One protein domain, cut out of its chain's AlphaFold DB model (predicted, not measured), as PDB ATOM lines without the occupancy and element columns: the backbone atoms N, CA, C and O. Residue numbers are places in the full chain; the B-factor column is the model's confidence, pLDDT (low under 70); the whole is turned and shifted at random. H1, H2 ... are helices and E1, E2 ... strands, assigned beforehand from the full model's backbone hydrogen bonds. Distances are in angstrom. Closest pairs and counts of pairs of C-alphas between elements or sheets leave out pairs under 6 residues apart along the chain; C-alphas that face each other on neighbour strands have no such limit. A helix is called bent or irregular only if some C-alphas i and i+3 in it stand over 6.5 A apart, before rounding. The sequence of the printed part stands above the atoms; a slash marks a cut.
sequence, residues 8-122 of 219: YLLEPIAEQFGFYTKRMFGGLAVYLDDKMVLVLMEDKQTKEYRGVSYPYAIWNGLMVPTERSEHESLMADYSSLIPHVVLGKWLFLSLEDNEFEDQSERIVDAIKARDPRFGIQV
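What this domain is: This is residues 8 to 122 of the 219 residues of the protein "TfoX_C domain-containing protein" of Bdellovibrionaceae bacterium (UniProt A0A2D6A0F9). A strongly twisted sheet, E1 to E5, forms a slab with H1 and H3 over one face, H1 over E2 and H3 over E3 and E4. H2 only grazes the sheet near E5, and the long link of residues 44 to 58 between E3 and E4 reaches out as far as 24 A from the mean of the C-alphas. The printed part has 115 residues, with three named helices and five named strands in the order H1 E1 E2 E3 E4 H2 E5 H3; the class is mixed. The sheet's order is E1 - E2 - E3 - E4 - E5, all antiparallel. The whole is compact, with a radius of gyration of the C-alphas of 13.4 A and spans of 42 by 29 by 26 A.

Where its parts are: H1, residues 8 to 14, begins at C-alpha 8 (-41.706, 66.461, 44.943); it is irregular, with C-alphas 9 and 12 7.1 A apart. E1 is residues 20 to 24, E2 residues 27 to 32 and E3 residues 35 to 43, 23.9 A long. E4 is residues 59 to 64. H2, residues 68 to 77, is 15.2 A long and irregular, with C-alphas 69 and 72 7.1 A apart. E5 is residues 91 to 94. H3, residues 100 to 112, is 18.0 A long and ends at C-alpha 112 (-44.782, 80.470, 45.876).

How they stand to each other: E1 to E4 form a meander, each strand the antiparallel neighbour of the one before. Across E1 and E2, N 22 and O 29 are within hydrogen-bond range at 2.9 A, as are N 30 and O 38 across E2 and E3 at 2.8 A, N 61 and O 41 across E3 and E4 at 2.8 A, and N 64 and O 91 across E4 and E5 at 2.8 A. H3 runs along the strands at a height over the sheet of 9.2 A; it is over E3 and E4, and only just over E5, with 3 of its C-alphas. H1 is on the same face, over E2, at a height of 9.8 A. H1 and H3 touch, the C-alphas of Ile 13 and Lys 112 being closest at 5.6 A, at a shallow tilt of 12 degrees, the same way. H2 and H3 are apart. Every O i to N i+4 pair is within hydrogen-bond range in H3, against 4 of 6 in H2 and 1 of 3 in H1, where 3 of 4 O i to N i+3 pairs are.

The domain as a whole: The C-alphas of Phe 17 and Gly 51 are farthest apart, 43.1 A. The printed part has no cut. The long links are E3 to E4 and H2 to E5. No printed residue is under 70 in pLDDT.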
ATOM      1  N   TYR A   8     -41.317  66.205  43.543       95.19
ATOM      2  CA  TYR A   8     -41.706  66.461  44.943       95.19
ATOM      3  C   TYR A   8     -41.492  67.923  45.359       95.19
ATOM      4  O   TYR A   8     -42.281  68.471  46.127       95.19
ATOM      5  N   LEU A   9     -40.488  68.600  44.788       96.12
ATOM      6  CA  LEU A   9     -40.215  70.017  45.047       96.12
ATOM      7  C   LEU A   9     -41.379  70.922  44.629       96.12
ATOM      8  O   LEU A   9     -41.449  72.073  45.042       96.12
ATOM      9  N   LEU A  10     -42.297  70.438  43.788       96.25
ATOM     10  CA  LEU A  10     -43.432  71.223  43.314       96.25
ATOM     11  C   LEU A  10     -44.649  71.131  44.240       96.25
ATOM     12  O   LEU A  10     -45.565  71.942  44.092       96.25
ATOM     13  N   GLU A  11     -44.672  70.201  45.201       95.06
ATOM     14  CA  GLU A  11     -45.791  70.027  46.138       95.06
ATOM     15  C   GLU A  11     -46.217  71.344  46.822       95.06
ATOM     16  O   GLU A  11     -47.414  71.649  46.806       95.06
ATOM     17  N   PRO A  12     -45.302  72.207  47.321       94.31
ATOM     18  CA  PRO A  12     -45.686  73.452  47.988       94.31
ATOM     19  C   PRO A  12     -46.401  74.468  47.086       94.31
ATOM     20  O   PRO A  12     -47.118  75.333  47.607       94.31
ATOM     21  N   ILE A  13     -46.191  74.398  45.767       94.31
ATOM     22  CA  ILE A  13     -46.726  75.346  44.776       94.31
ATOM     23  C   ILE A  13     -47.847  74.765  43.910       94.31
ATOM     24  O   ILE A  13     -48.559  75.535  43.269       94.31
ATOM     25  N   ALA A  14     -48.047  73.445  43.916       93.06
ATOM     26  CA  ALA A  14     -48.993  72.760  43.037       93.06
ATOM     27  C   ALA A  14     -50.460  73.190  43.235       93.06
ATOM     28  O   ALA A  14     -51.248  73.157  42.292       93.06
ATOM     29  N   GLU A  15     -50.826  73.626  44.443       89.88
ATOM     30  CA  GLU A  15     -52.185  74.083  44.774       89.88
ATOM     31  C   GLU A  15     -52.426  75.572  44.477       89.88
ATOM     32  O   GLU A  15     -53.539  76.077  44.645       89.88
ATOM     33  N   GLN A  16     -51.397  76.311  44.050       90.06
ATOM     34  CA  GLN A  16     -51.551  77.726  43.731       90.06
ATOM     35  C   GLN A  16     -52.408  77.904  42.475       90.06
ATOM     36  O   GLN A  16     -52.215  77.243  41.453       90.06
ATOM     37  N   PHE A  17     -53.334  78.863  42.516       90.44
ATOM     38  CA  PHE A  17     -54.040  79.278  41.308       90.44
ATOM     39  C   PHE A  17     -53.033  79.757  40.253       90.44
ATOM     40  O   PHE A  17     -52.086  80.469  40.580       90.44
ATOM     41  N   GLY A  18     -53.235  79.344  38.999       87.62
ATOM     42  CA  GLY A  18     -52.321  79.644  37.895       87.62
ATOM     43  C   GLY A  18     -51.137  78.679  37.764       87.62
ATOM     44  O   GLY A  18     -50.367  78.827  36.815       87.62
ATOM     45  N   PHE A  19     -50.994  77.692  38.659       96.00
ATOM     46  CA  PHE A  19     -49.987  76.641  38.532       96.00
ATOM     47  C   PHE A  19     -50.315  75.684  37.380       96.00
ATOM     48  O   PHE A  19     -51.430  75.172  37.270       96.00
ATOM     49  N   TYR A  20     -49.327  75.402  36.531       94.50
ATOM     50  CA  TYR A  20     -49.375  74.282  35.594       94.50
ATOM     51  C   TYR A  20     -47.970  73.856  35.162       94.50
ATOM     52  O   TYR A  20     -47.013  74.624  35.241       94.50
ATOM     53  N   THR A  21     -47.839  72.637  34.635       94.69
ATOM     54  CA  THR A  21     -46.570  72.135  34.095       94.69
ATOM     55  C   THR A  21     -46.675  71.794  32.610       94.69
ATOM     56  O   THR A  21     -47.743  71.473  32.082       94.69
ATOM     57  N   LYS A  22     -45.550  71.892  31.896       89.88
ATOM     58  CA  LYS A  22     -45.411  71.479  30.492       89.88
ATOM     59  C   LYS A  22     -44.090  70.750  30.302       89.88
ATOM     60  O   LYS A  22     -43.049  71.198  30.772       89.88
ATOM     61  N   ARG A  23     -44.103  69.654  29.543       85.56
ATOM     62  CA  ARG A  23     -42.860  69.001  29.108       85.56
ATOM     63  C   ARG A  23     -42.185  69.850  28.036       85.56
ATOM     64  O   ARG A  23     -42.833  70.218  27.057       85.56
ATOM     65  N   MET A  24     -40.893  70.127  28.190       77.75
ATOM     66  CA  MET A  24     -40.109  70.830  27.173       77.75
ATOM     67  C   MET A  24     -38.630  70.467  27.248       77.75
ATOM     68  O   MET A  24     -38.074  70.373  28.334       77.75
ATOM     69  N   PHE A  25     -38.004  70.260  26.083       70.75
ATOM     70  CA  PHE A  25     -36.562  69.995  25.951       70.75
ATOM     71  C   PHE A  25     -36.030  68.851  26.840       70.75
ATOM     72  O   PHE A  25     -34.899  68.898  27.302       70.75
ATOM     73  N   GLY A  26     -36.846  67.822  27.095       81.19
ATOM     74  CA  GLY A  26     -36.483  66.702  27.977       81.19
ATOM     75  C   GLY A  26     -36.696  66.953  29.478       81.19
ATOM     76  O   GLY A  26     -36.576  66.006  30.253       81.19
ATOM     77  N   GLY A  27     -37.079  68.173  29.871       89.31
ATOM     78  CA  GLY A  27     -37.411  68.576  31.238       89.31
ATOM     79  C   GLY A  27     -38.901  68.804  31.499       89.31
ATOM     80  O   GLY A  27     -39.757  68.622  30.618       89.31
ATOM     81  N   LEU A  28     -39.195  69.237  32.726       94.44
ATOM     82  CA  LEU A  28     -40.519  69.650  33.190       94.44
ATOM     83  C   LEU A  28     -40.496  71.136  33.535       94.44
ATOM     84  O   LEU A  28     -39.948  71.539  34.556       94.44
ATOM     85  N   ALA A  29     -41.090  71.959  32.679       95.00
ATOM     86  CA  ALA A  29     -41.242  73.375  32.961       95.00
ATOM     87  C   ALA A  29     -42.480  73.635  33.805       95.00
ATOM     88  O   ALA A  29     -43.553  73.083  33.551       95.00
ATOM     89  N   VAL A  30     -42.308  74.523  34.769       96.81
ATOM     90  CA  VAL A  30     -43.282  74.906  35.777       96.81
ATOM     91  C   VAL A  30     -43.689  76.343  35.524       96.81
ATOM     92  O   VAL A  30     -42.851  77.223  35.299       96.81
ATOM     93  N   TYR A  31     -44.994  76.566  35.542       96.19
ATOM     94  CA  TYR A  31     -45.606  77.850  35.290       96.19
ATOM     95  C   TYR A  31     -46.456  78.255  36.482       96.19
ATOM     96  O   TYR A  31     -47.130  77.412  37.071       96.19
ATOM     97  N   LEU A  32     -46.434  79.546  36.797       95.25
ATOM     98  CA  LEU A  32     -47.303  80.183  37.776       95.25
ATOM     99  C   LEU A  32     -47.709  81.549  37.220       95.25
ATOM    100  O   LEU A  32     -46.846  82.310  36.780       95.25
ATOM    101  N   ASP A  33     -49.010  81.841  37.187       91.81
ATOM    102  CA  ASP A  33     -49.555  83.102  36.657       91.81
ATOM    103  C   ASP A  33     -49.035  83.430  35.232       91.81
ATOM    104  O   ASP A  33     -48.653  84.558  34.913       91.81
ATOM    105  N   ASP A  34     -48.965  82.404  34.371       89.94
ATOM    106  CA  ASP A  34     -48.441  82.449  32.992       89.94
ATOM    107  C   ASP A  34     -46.962  82.858  32.833       89.94
ATOM    108  O   ASP A  34     -46.462  83.031  31.714       89.94
ATOM    109  N   LYS A  35     -46.215  82.934  33.936       94.06
ATOM    110  CA  LYS A  35     -44.752  83.017  33.924       94.06
ATOM    111  C   LYS A  35     -44.153  81.624  34.018       94.06
ATOM    112  O   LYS A  35     -44.592  80.816  34.828       94.06
ATOM    113  N   MET A  36     -43.125  81.347  33.221       95.12
ATOM    114  CA  MET A  36     -42.315  80.139  33.396       95.12
ATOM    115  C   MET A  36     -41.293  80.421  34.489       95.12
ATOM    116  O   MET A  36     -40.377  81.207  34.259       95.12
ATOM    117  N   VAL A  37     -41.486  79.813  35.656       97.12
ATOM    118  CA  VAL A  37     -40.788  80.151  36.910       97.12
ATOM    119  C   VAL A  37     -39.673  79.176  37.268       97.12
ATOM    120  O   VAL A  37     -38.731  79.557  37.954       97.12
ATOM    121  N   LEU A  38     -39.747  77.938  36.778       96.94
ATOM    122  CA  LEU A  38     -38.772  76.889  37.067       96.94
ATOM    123  C   LEU A  38     -38.776  75.844  35.945       96.94
ATOM    124  O   LEU A  38     -39.803  75.632  35.297       96.94
ATOM    125  N   VAL A  39     -37.653  75.171  35.712       96.19
ATOM    126  CA  VAL A  39     -37.598  73.962  34.878       96.19
ATOM    127  C   VAL A  39     -36.793  72.889  35.599       96.19
ATOM    128  O   VAL A  39     -35.637  73.117  35.938       96.19
ATOM    129  N   LEU A  40     -37.390  71.715  35.799       96.44
ATOM    130  CA  LEU A  40     -36.697  70.538  36.320       96.44
ATOM    131  C   LEU A  40     -36.032  69.788  35.167       96.44
ATOM    132  O   LEU A  40     -36.686  69.472  34.164       96.44
ATOM    133  N   MET A  41     -34.746  69.488  35.310       94.12
ATOM    134  CA  MET A  41     -33.968  68.725  34.339       94.12
ATOM    135  C   MET A  41     -33.274  67.556  35.042       94.12
ATOM    136  O   MET A  41     -32.702  67.727  36.113       94.12
ATOM    137  N   GLU A  42     -33.319  66.369  34.435       93.56
ATOM    138  CA  GLU A  42     -32.768  65.129  35.003       93.56
ATOM    139  C   GLU A  42     -31.978  64.350  33.952       93.56
ATOM    140  O   GLU A  42     -32.333  63.230  33.557       93.56
ATOM    141  N   ASP A  43     -30.936  64.991  33.431       88.94
ATOM    142  CA  ASP A  43     -29.910  64.344  32.622       88.94
ATOM    143  C   ASP A  43     -28.603  64.266  33.414       88.94
ATOM    144  O   ASP A  43     -27.825  65.216  33.471       88.94
ATOM    145  N   LYS A  44     -28.368  63.089  33.999       89.31
ATOM    146  CA  LYS A  44     -27.208  62.773  34.845       89.31
ATOM    147  C   LYS A  44     -25.903  62.591  34.044       89.31
ATOM    148  O   LYS A  44     -24.848  62.430  34.648       89.31
ATOM    149  N   GLN A  45     -25.953  62.550  32.708       89.12
ATOM    150  CA  GLN A  45     -24.823  62.127  31.869       89.12
ATOM    151  C   GLN A  45     -24.036  63.302  31.289       89.12
ATOM    152  O   GLN A  45     -22.809  63.244  31.198       89.12
ATOM    153  N   THR A  46     -24.720  64.369  30.883       89.81
ATOM    154  CA  THR A  46     -24.072  65.454  30.143       89.81
ATOM    155  C   THR A  46     -23.245  66.346  31.071       89.81
ATOM    156  O   THR A  46     -23.788  67.178  31.794       89.81
ATOM    157  N   LYS A  47     -21.914  66.208  31.019       93.00
ATOM    158  CA  LYS A  47     -20.939  67.051  31.746       93.00
ATOM    159  C   LYS A  47     -20.058  67.910  30.835       93.00
ATOM    160  O   LYS A  47     -19.126  68.546  31.308       93.00
ATOM    161  N   GLU A  48     -20.314  67.939  29.529       89.75
ATOM    162  CA  GLU A  48     -19.495  68.684  28.566       89.75
ATOM    163  C   GLU A  48     -20.345  69.636  27.723       89.75
ATOM    164  O   GLU A  48     -21.456  69.305  27.306       89.75
ATOM    165  N   TYR A  49     -19.805  70.817  27.429       86.00
ATOM    166  CA  TYR A  49     -20.367  71.730  26.444       86.00
ATOM    167  C   TYR A  49     -19.261  72.488  25.711       86.00
ATOM    168  O   TYR A  49     -18.401  73.098  26.341       86.00
ATOM    169  N   ARG A  50     -19.303  72.479  24.370       85.50
ATOM    170  CA  ARG A  50     -18.322  73.154  23.493       85.50
ATOM    171  C   ARG A  50     -16.864  72.770  23.799       85.50
ATOM    172  O   ARG A  50     -15.988  73.631  23.792       85.50
ATOM    173  N   GLY A  51     -16.612  71.488  24.074       88.56
ATOM    174  CA  GLY A  51     -15.277  70.978  24.404       88.56
ATOM    175  C   GLY A  51     -14.773  71.366  25.799       88.56
ATOM    176  O   GLY A  51     -13.601  71.161  26.096       88.56
ATOM    177  N   VAL A  52     -15.632  71.940  26.650       86.81
ATOM    178  CA  VAL A  52     -15.332  72.247  28.053       86.81
ATOM    179  C   VAL A  52     -16.065  71.249  28.939       86.81
ATOM    180  O   VAL A  52     -17.289  71.137  28.854       86.81
ATOM    181  N   SER A  53     -15.325  70.541  29.791       94.31
ATOM    182  CA  SER A  53     -15.883  69.640  30.805       94.31
ATOM    183  C   SER A  53     -16.183  70.390  32.103       94.31
ATOM    184  O   SER A  53     -15.407  71.242  32.534       94.31
ATOM    185  N   TYR A  54     -17.291  70.035  32.741       91.81
ATOM    186  CA  TYR A  54     -17.776  70.602  33.993       91.81
ATOM    187  C   TYR A  54     -17.768  69.529  35.090       91.81
ATOM    188  O   TYR A  54     -17.946  68.344  34.794       91.81
ATOM    189  N   PRO A  55     -17.568  69.909  36.363       94.50
ATOM    190  CA  PRO A  55     -17.526  68.940  37.459       94.50
ATOM    191  C   PRO A  55     -18.899  68.313  37.764       94.50
ATOM    192  O   PRO A  55     -18.968  67.230  38.343       94.50
ATOM    193  N   TYR A  56     -19.986  68.935  37.310       94.12
ATOM    194  CA  TYR A  56     -21.372  68.513  37.516       94.12
ATOM    195  C   TYR A  56     -22.094  68.247  36.187       94.12
ATOM    196  O   TYR A  56     -21.690  68.731  35.126       94.12
ATOM    197  N   ALA A  57     -23.184  67.485  36.246       94.06
ATOM    198  CA  ALA A  57     -24.110  67.286  35.141       94.06
ATOM    199  C   ALA A  57     -24.861  68.588  34.847       94.06
ATOM    200  O   ALA A  57     -25.654  69.082  35.648       94.06
ATOM    201  N   ILE A  58     -24.585  69.162  33.676       93.38
ATOM    202  CA  ILE A  58     -25.000  70.524  33.323       93.38
ATOM    203  C   ILE A  58     -26.504  70.637  33.066       93.38
ATOM    204  O   ILE A  58     -27.001  71.741  32.952       93.38
ATOM    205  N   TRP A  59     -27.224  69.515  32.986       94.06
ATOM    206  CA  TRP A  59     -28.676  69.449  32.808       94.06
ATOM    207  C   TRP A  59     -29.349  68.606  33.907       94.06
ATOM    208  O   TRP A  59     -30.403  68.019  33.675       94.06
ATOM    209  N   ASN A  60     -28.740  68.494  35.090       96.25
ATOM    210  CA  ASN A  60     -29.308  67.758  36.221       96.25
ATOM    211  C   ASN A  60     -29.513  68.694  37.417       96.25
ATOM    212  O   ASN A  60     -28.547  69.043  38.097       96.25
ATOM    213  N   GLY A  61     -30.752  69.120  37.651       96.56
ATOM    214  CA  GLY A  61     -31.110  70.071  38.701       96.56
ATOM    215  C   GLY A  61     -32.206  71.048  38.277       96.56
ATOM    216  O   GLY A  61     -33.045  70.747  37.421       96.56
ATOM    217  N   LEU A  62     -32.190  72.234  38.884       97.69
ATOM    218  CA  LEU A  62     -33.189  73.286  38.697       97.69
ATOM    219  C   LEU A  62     -32.650  74.359  37.759       97.69
ATOM    220  O   LEU A  62     -31.628  74.985  38.032       97.69
ATOM    221  N   MET A  63     -33.374  74.633  36.680       97.00
ATOM    222  CA  MET A  63     -33.179  75.855  35.911       97.00
ATOM    223  C   MET A  63     -34.133  76.925  36.418       97.00
ATOM    224  O   MET A  63     -35.332  76.676  36.545       97.00
ATOM    225  N   VAL A  64     -33.610  78.129  36.619       97.31
ATOM    226  CA  VAL A  64     -34.361  79.302  37.065       97.31
ATOM    227  C   VAL A  64     -34.408  80.313  35.916       97.31
ATOM    228  O   VAL A  64     -33.432  81.032  35.663       97.31
ATOM    229  N   PRO A  65     -35.520  80.367  35.160       94.81
ATOM    230  CA  PRO A  65     -35.752  81.420  34.187       94.81
ATOM    231  C   PRO A  65     -35.922  82.750  34.916       94.81
ATOM    232  O   PRO A  65     -36.755  82.878  35.806       94.81
ATOM    233  N   THR A  66     -35.141  83.746  34.526       95.00
ATOM    234  CA  THR A  66     -35.182  85.088  35.106       95.00
ATOM    235  C   THR A  66     -34.593  86.086  34.105       95.00
ATOM    236  O   THR A  66     -33.948  85.684  33.127       95.00
ATOM    237  N   GLU A  67     -34.829  87.375  34.322       91.19
ATOM    238  CA  GLU A  67     -34.176  88.440  33.567       91.19
ATOM    239  C   GLU A  67     -32.721  88.606  34.017       91.19
ATOM    240  O   GLU A  67     -32.374  88.415  35.180       91.19
ATOM    241  N   ARG A  68     -31.839  89.002  33.093       89.75
ATOM    242  CA  ARG A  68     -30.407  89.164  33.406       89.75
ATOM    243  C   ARG A  68     -30.126  90.233  34.463       89.75
ATOM    244  O   ARG A  68     -29.105  90.135  35.131       89.75
ATOM    245  N   SER A  69     -31.000  91.233  34.602       94.06
ATOM    246  CA  SER A  69     -30.880  92.272  35.634       94.06
ATOM    247  C   SER A  69     -30.995  91.710  37.048       94.06
ATOM    248  O   SER A  69     -30.418  92.277  37.966       94.06
ATOM    249  N   GLU A  70     -31.678  90.576  37.212       96.44
ATOM    250  CA  GLU A  70     -31.930  89.968  38.519       96.44
ATOM    251  C   GLU A  70     -30.858  88.949  38.919       96.44
ATOM    252  O   GLU A  70     -30.859  88.478  40.054       96.44
ATOM    253  N   HIS A  71     -29.927  88.605  38.013       95.88
ATOM    254  CA  HIS A  71     -28.910  87.574  38.263       95.88
ATOM    255  C   HIS A  71     -28.075  87.889  39.499       95.88
ATOM    256  O   HIS A  71     -27.925  87.031  40.358       95.88
ATOM    257  N   GLU A  72     -27.570  89.117  39.610       96.69
ATOM    258  CA  GLU A  72     -26.723  89.522  40.735       96.69
ATOM    259  C   GLU A  72     -27.475  89.431  42.069       96.69
ATOM    260  O   GLU A  72     -26.964  88.859  43.029       96.69
ATOM    261  N   SER A  73     -28.716  89.927  42.114       97.75
ATOM    262  CA  SER A  73     -29.533  89.898  43.331       97.75
ATOM    263  C   SER A  73     -29.906  88.473  43.742       97.75
ATOM    264  O   SER A  73     -29.828  88.142  44.921       97.75
ATOM    265  N   LEU A  74     -30.277  87.618  42.786       97.94
ATOM    266  CA  LEU A  74     -30.597  86.222  43.073       97.94
ATOM    267  C   LEU A  74     -29.359  85.440  43.517       97.94
ATOM    268  O   LEU A  74     -29.424  84.714  44.496       97.94
ATOM    269  N   MET A  75     -28.213  85.605  42.859       97.62
ATOM    270  CA  MET A  75     -26.983  84.911  43.259       97.62
ATOM    271  C   MET A  75     -26.457  85.371  44.629       97.62
ATOM    272  O   MET A  75     -25.779  84.604  45.309       97.62
ATOM    273  N   ALA A  76     -26.771  86.600  45.053       97.50
ATOM    274  CA  ALA A  76     -26.457  87.077  46.398       97.50
ATOM    275  C   ALA A  76     -27.316  86.397  47.481       97.50
ATOM    276  O   ALA A  76     -26.797  86.049  48.541       97.50
ATOM    277  N   ASP A  77     -28.604  86.174  47.207       97.94
ATOM    278  CA  ASP A  77     -29.534  85.529  48.146       97.94
ATOM    279  C   ASP A  77     -29.434  83.991  48.135       97.94
ATOM    280  O   ASP A  77     -29.728  83.331  49.143       97.94
ATOM    281  N   TYR A  78     -29.008  83.437  46.996       97.62
ATOM    282  CA  TYR A  78     -28.916  82.012  46.693       97.62
ATOM    283  C   TYR A  78     -27.525  81.678  46.138       97.62
ATOM    284  O   TYR A  78     -27.311  81.618  44.925       97.62
ATOM    285  N   SER A  79     -26.558  81.465  47.029       95.38
ATOM    286  CA  SER A  79     -25.134  81.353  46.674       95.38
ATOM    287  C   SER A  79     -24.785  80.187  45.744       95.38
ATOM    288  O   SER A  79     -23.753  80.240  45.078       95.38
ATOM    289  N   SER A  80     -25.622  79.146  45.687       96.88
ATOM    290  CA  SER A  80     -25.426  77.996  44.791       96.88
ATOM    291  C   SER A  80     -26.014  78.209  43.392       96.88
ATOM    292  O   SER A  80     -25.800  77.382  42.504       96.88
ATOM    293  N   LEU A  81     -26.745  79.309  43.156       97.88
ATOM    294  CA  LEU A  81     -27.178  79.660  41.809       97.88
ATOM    295  C   LEU A  81     -26.000  80.172  40.989       97.88
ATOM    296  O   LEU A  81     -25.289  81.103  41.365       97.88
ATOM    297  N   ILE A  82     -25.855  79.604  39.798       96.44
ATOM    298  CA  ILE A  82     -24.867  80.026  38.809       96.44
ATOM    299  C   ILE A  82     -25.535  80.239  37.450       96.44
ATOM    300  O   ILE A  82     -26.527  79.577  37.143       96.44
ATOM    301  N   PRO A  83     -25.015  81.118  36.578       96.62
ATOM    302  CA  PRO A  83     -25.481  81.187  35.202       96.62
ATOM    303  C   PRO A  83     -25.306  79.838  34.501       96.62
ATOM    304  O   PRO A  83     -24.231  79.235  34.527       96.62
ATOM    305  N   HIS A  84     -26.353  79.365  33.833       94.44
ATOM    306  CA  HIS A  84     -26.287  78.094  33.132       94.44
ATOM    307  C   HIS A  84     -25.336  78.177  31.928       94.44
ATOM    308  O   HIS A  84     -25.449  79.061  31.080       94.44
ATOM    309  N   VAL A  85     -24.460  77.186  31.776       87.81
ATOM    310  CA  VAL A  85     -23.357  77.206  30.794       87.81
ATOM    311  C   VAL A  85     -23.829  77.204  29.332       87.81
ATOM    312  O   VAL A  85     -23.233  77.857  28.478       87.81
ATOM    313  N   VAL A  86     -24.938  76.514  29.036       87.12
ATOM    314  CA  VAL A  86     -25.608  76.542  27.718       87.12
ATOM    315  C   VAL A  86     -26.627  77.681  27.597       87.12
ATOM    316  O   VAL A  86     -26.578  78.468  26.653       87.12
ATOM    317  N   LEU A  87     -27.566  77.786  28.543       84.88
ATOM    318  CA  LEU A  87     -28.602  78.818  28.573       84.88
ATOM    319  C   LEU A  87     -28.203  79.990  29.476       84.88
ATOM    320  O   LEU A  87     -28.920  80.284  30.422       84.88
ATOM    321  N   GLY A  88     -27.122  80.711  29.167       79.12
ATOM    322  CA  GLY A  88     -26.574  81.799  30.010       79.12
ATOM    323  C   GLY A  88     -27.473  83.033  30.225       79.12
ATOM    324  O   GLY A  88     -27.002  84.113  30.566       79.12
ATOM    325  N   LYS A  89     -28.767  82.928  29.933       84.62
ATOM    326  CA  LYS A  89     -29.822  83.852  30.366       84.62
ATOM    327  C   LYS A  89     -30.567  83.350  31.609       84.62
ATOM    328  O   LYS A  89     -31.273  84.128  32.227       84.62
ATOM    329  N   TRP A  90     -30.439  82.073  31.948       93.31
ATOM    330  CA  TRP A  90     -31.077  81.434  33.092       93.31
ATOM    331  C   TRP A  90     -30.021  81.093  34.134       93.31
ATOM    332  O   TRP A  90     -28.866  80.827  33.784       93.31
ATOM    333  N   LEU A  91     -30.434  81.095  35.395       98.00
ATOM    334  CA  LEU A  91     -29.627  80.551  36.476       98.00
ATOM    335  C   LEU A  91     -29.884  79.044  36.600       98.00
ATOM    336  O   LEU A  91     -30.856  78.508  36.058       98.00
ATOM    337  N   PHE A  92     -28.979  78.361  37.278       98.12
ATOM    338  CA  PHE A  92     -28.967  76.921  37.445       98.12
ATOM    339  C   PHE A  92     -28.496  76.570  38.850       98.12
ATOM    340  O   PHE A  92     -27.509  77.129  39.325       98.12
ATOM    341  N   LEU A  93     -29.199  75.631  39.471       98.31
ATOM    342  CA  LEU A  93     -28.810  74.962  40.703       98.31
ATOM    343  C   LEU A  93     -28.602  73.482  40.369       98.31
ATOM    344  O   LEU A  93     -29.547  72.796  39.966       98.31
ATOM    345  N   SER A  94     -27.366  73.001  40.493       97.69
ATOM    346  CA  SER A  94     -27.037  71.607  40.190       97.69
ATOM    347  C   SER A  94     -27.519  70.675  41.294       97.69
ATOM    348  O   SER A  94     -27.292  70.954  42.462       97.69
ATOM    349  N   LEU A  95     -28.082  69.524  40.919       97.00
ATOM    350  CA  LEU A  95     -28.418  68.452  41.865       97.00
ATOM    351  C   LEU A  95     -27.185  67.866  42.577       97.00
ATOM    352  O   LEU A  95     -27.318  67.199  43.595       97.00
ATOM    353  N   GLU A  96     -25.985  68.075  42.032       96.06
ATOM    354  CA  GLU A  96     -24.725  67.647  42.656       96.06
ATOM    355  C   GLU A  96     -24.162  68.697  43.640       96.06
ATOM    356  O   GLU A  96     -23.097  68.473  44.213       96.06
ATOM    357  N   ASP A  97     -24.836  69.840  43.824       97.12
ATOM    358  CA  ASP A  97     -24.443  70.858  44.804       97.12
ATOM    359  C   ASP A  97     -24.797  70.413  46.232       97.12
ATOM    360  O   ASP A  97     -25.881  69.887  46.479       97.12
ATOM    361  N   ASN A  98     -23.896  70.641  47.191       96.81
ATOM    362  CA  ASN A  98     -24.110  70.207  48.577       96.81
ATOM    363  C   ASN A  98     -25.264  70.951  49.264       96.81
ATOM    364  O   ASN A  98     -25.873  70.404  50.180       96.81
ATOM    365  N   GLU A  99     -25.574  72.169  48.816       97.19
ATOM    366  CA  GLU A  99     -26.657  72.988  49.361       97.19
ATOM    367  C   GLU A  99     -27.947  72.839  48.540       97.19
ATOM    368  O   GLU A  99     -28.879  73.623  48.712       97.19
ATOM    369  N   PHE A 100     -28.016  71.855  47.628       97.62
ATOM    370  CA  PHE A 100     -29.139  71.693  46.706       97.62
ATOM    371  C   PHE A 100     -30.492  71.681  47.418       97.62
ATOM    372  O   PHE A 100     -31.372  72.446  47.032       97.62
ATOM    373  N   GLU A 101     -30.656  70.844  48.447       96.56
ATOM    374  CA  GLU A 101     -31.944  70.686  49.134       96.56
ATOM    375  C   GLU A 101     -32.404  72.021  49.745       96.56
ATOM    376  O   GLU A 101     -33.448  72.531  49.343       96.56
ATOM    377  N   ASP A 102     -31.581  72.662  50.590       97.75
ATOM    378  CA  ASP A 102     -31.905  73.958  51.224       97.75
ATOM    379  C   ASP A 102     -32.204  75.053  50.189       97.75
ATOM    380  O   ASP A 102     -33.211  75.763  50.267       97.75
ATOM    381  N   GLN A 103     -31.344  75.182  49.177       98.06
ATOM    382  CA  GLN A 103     -31.482  76.220  48.158       98.06
ATOM    383  C   GLN A 103     -32.723  75.986  47.291       98.06
ATOM    384  O   GLN A 103     -33.426  76.941  46.959       98.06
ATOM    385  N   SER A 104     -33.019  74.733  46.938       98.06
ATOM    386  CA  SER A 104     -34.178  74.379  46.119       98.06
ATOM    387  C   SER A 104     -35.498  74.655  46.844       98.06
ATOM    388  O   SER A 104     -36.386  75.269  46.250       98.06
ATOM    389  N   GLU A 105     -35.599  74.316  48.132       97.56
ATOM    390  CA  GLU A 105     -36.771  74.609  48.962       97.56
ATOM    391  C   GLU A 105     -36.998  76.121  49.075       97.56
ATOM    392  O   GLU A 105     -38.087  76.618  48.776       97.56
ATOM    393  N   ARG A 106     -35.944  76.889  49.385       98.25
ATOM    394  CA  ARG A 106     -36.025  78.356  49.483       98.25
ATOM    395  C   ARG A 106     -36.386  79.027  48.157       98.25
ATOM    396  O   ARG A 106     -37.047  80.069  48.156       98.25
ATOM    397  N   ILE A 107     -35.947  78.472  47.025       98.50
ATOM    398  CA  ILE A 107     -36.339  78.939  45.687       98.50
ATOM    399  C   ILE A 107     -37.827  78.667  45.445       98.50
ATOM    400  O   ILE A 107     -38.548  79.565  45.005       98.50
ATOM    401  N   VAL A 108     -38.306  77.457  45.746       98.12
ATOM    402  CA  VAL A 108     -39.723  77.094  45.593       98.12
ATOM    403  C   VAL A 108     -40.611  77.980  46.467       98.12
ATOM    404  O   VAL A 108     -41.631  78.476  45.987       98.12
ATOM    405  N   ASP A 109     -40.206  78.250  47.707       97.81
ATOM    406  CA  ASP A 109     -40.931  79.143  48.614       97.81
ATOM    407  C   ASP A 109     -40.979  80.589  48.103       97.81
ATOM    408  O   ASP A 109     -42.031  81.232  48.151       97.81
ATOM    409  N   ALA A 110     -39.883  81.101  47.538       98.12
ATOM    410  CA  ALA A 110     -39.871  82.427  46.922       98.12
ATOM    411  C   ALA A 110     -40.782  82.501  45.685       98.12
ATOM    412  O   ALA A 110     -41.542  83.461  45.525       98.12
ATOM    413  N   ILE A 111     -40.783  81.461  44.845       97.94
ATOM    414  CA  ILE A 111     -41.703  81.338  43.703       97.94
ATOM    415  C   ILE A 111     -43.157  81.307  44.190       97.94
ATOM    416  O   ILE A 111     -44.003  82.026  43.653       97.94
ATOM    417  N   LYS A 112     -43.457  80.531  45.239       96.94
ATOM    418  CA  LYS A 112     -44.782  80.470  45.876       96.94
ATOM    419  C   LYS A 112     -45.247  81.842  46.363       96.94
ATOM    420  O   LYS A 112     -46.409  82.211  46.178       96.94
ATOM    421  N   ALA A 113     -44.326  82.600  46.955       97.00
ATOM    422  CA  ALA A 113     -44.536  83.964  47.426       97.00
ATOM    423  C   ALA A 113     -44.595  85.007  46.294       97.00
ATOM    424  O   ALA A 113     -44.827  86.183  46.572       97.00
ATOM    425  N   ARG A 114     -44.443  84.586  45.028       96.31
ATOM    426  CA  ARG A 114     -44.443  85.445  43.833       96.31
ATOM    427  C   ARG A 114     -43.345  86.505  43.878       96.31
ATOM    428  O   ARG A 114     -43.575  87.645  43.470       96.31
ATOM    429  N   ASP A 115     -42.155  86.128  44.349       97.75
ATOM    430  CA  ASP A 115     -40.974  86.982  44.234       97.75
ATOM    431  C   ASP A 115     -40.807  87.406  42.755       97.75
ATOM    432  O   ASP A 115     -40.702  86.550  41.867       97.75
ATOM    433  N   PRO A 116     -40.830  88.720  42.458       95.75
ATOM    434  CA  PRO A 116     -40.879  89.225  41.090       95.75
ATOM    435  C   PRO A 116     -39.612  88.927  40.283       95.75
ATOM    436  O   PRO A 116     -39.656  89.048  39.057       95.75
ATOM    437  N   ARG A 117     -38.512  88.540  40.943       96.75
ATOM    438  CA  ARG A 117     -37.247  88.167  40.299       96.75
ATOM    439  C   ARG A 117     -37.327  86.811  39.607       96.75
ATOM    440  O   ARG A 117     -36.531  86.533  38.710       96.75
ATOM    441  N   PHE A 118     -38.274  85.962  40.003       97.06
ATOM    442  CA  PHE A 118     -38.446  84.640  39.424       97.06
ATOM    443  C   PHE A 118     -39.419  84.649  38.250       97.06
ATOM    444  O   PHE A 118     -40.530  85.183  38.288       97.06
ATOM    445  N   GLY A 119     -38.999  83.938  37.214       95.12
ATOM    446  CA  GLY A 119     -39.788  83.631  36.049       95.12
ATOM    447  C   GLY A 119     -39.722  84.670  34.947       95.12
ATOM    448  O   GLY A 119     -39.513  85.862  35.152       95.12
ATOM    449  N   ILE A 120     -39.947  84.181  33.734       92.31
ATOM    450  CA  ILE A 120     -40.092  85.011  32.542       92.31
ATOM    451  C   ILE A 120     -41.522  84.903  32.040       92.31
ATOM    452  O   ILE A 120     -42.097  83.807  32.012       92.31
ATOM    453  N   GLN A 121     -42.105  86.030  31.629       88.19
ATOM    454  CA  GLN A 121     -43.413  86.006  30.989       88.19
ATOM    455  C   GLN A 121     -43.284  85.192  29.705       88.19
ATOM    456  O   GLN A 121     -42.534  85.556  28.795       88.19
ATOM    457  N   VAL A 122     -44.010  84.080  29.617       72.50
ATOM    458  CA  VAL A 122     -44.101  83.380  28.344       72.50
ATOM    459  C   VAL A 122     -45.096  84.172  27.527       72.50
ATOM    460  O   VAL A 122     -46.299  84.076  27.748       72.50
TER     461      VAL A 122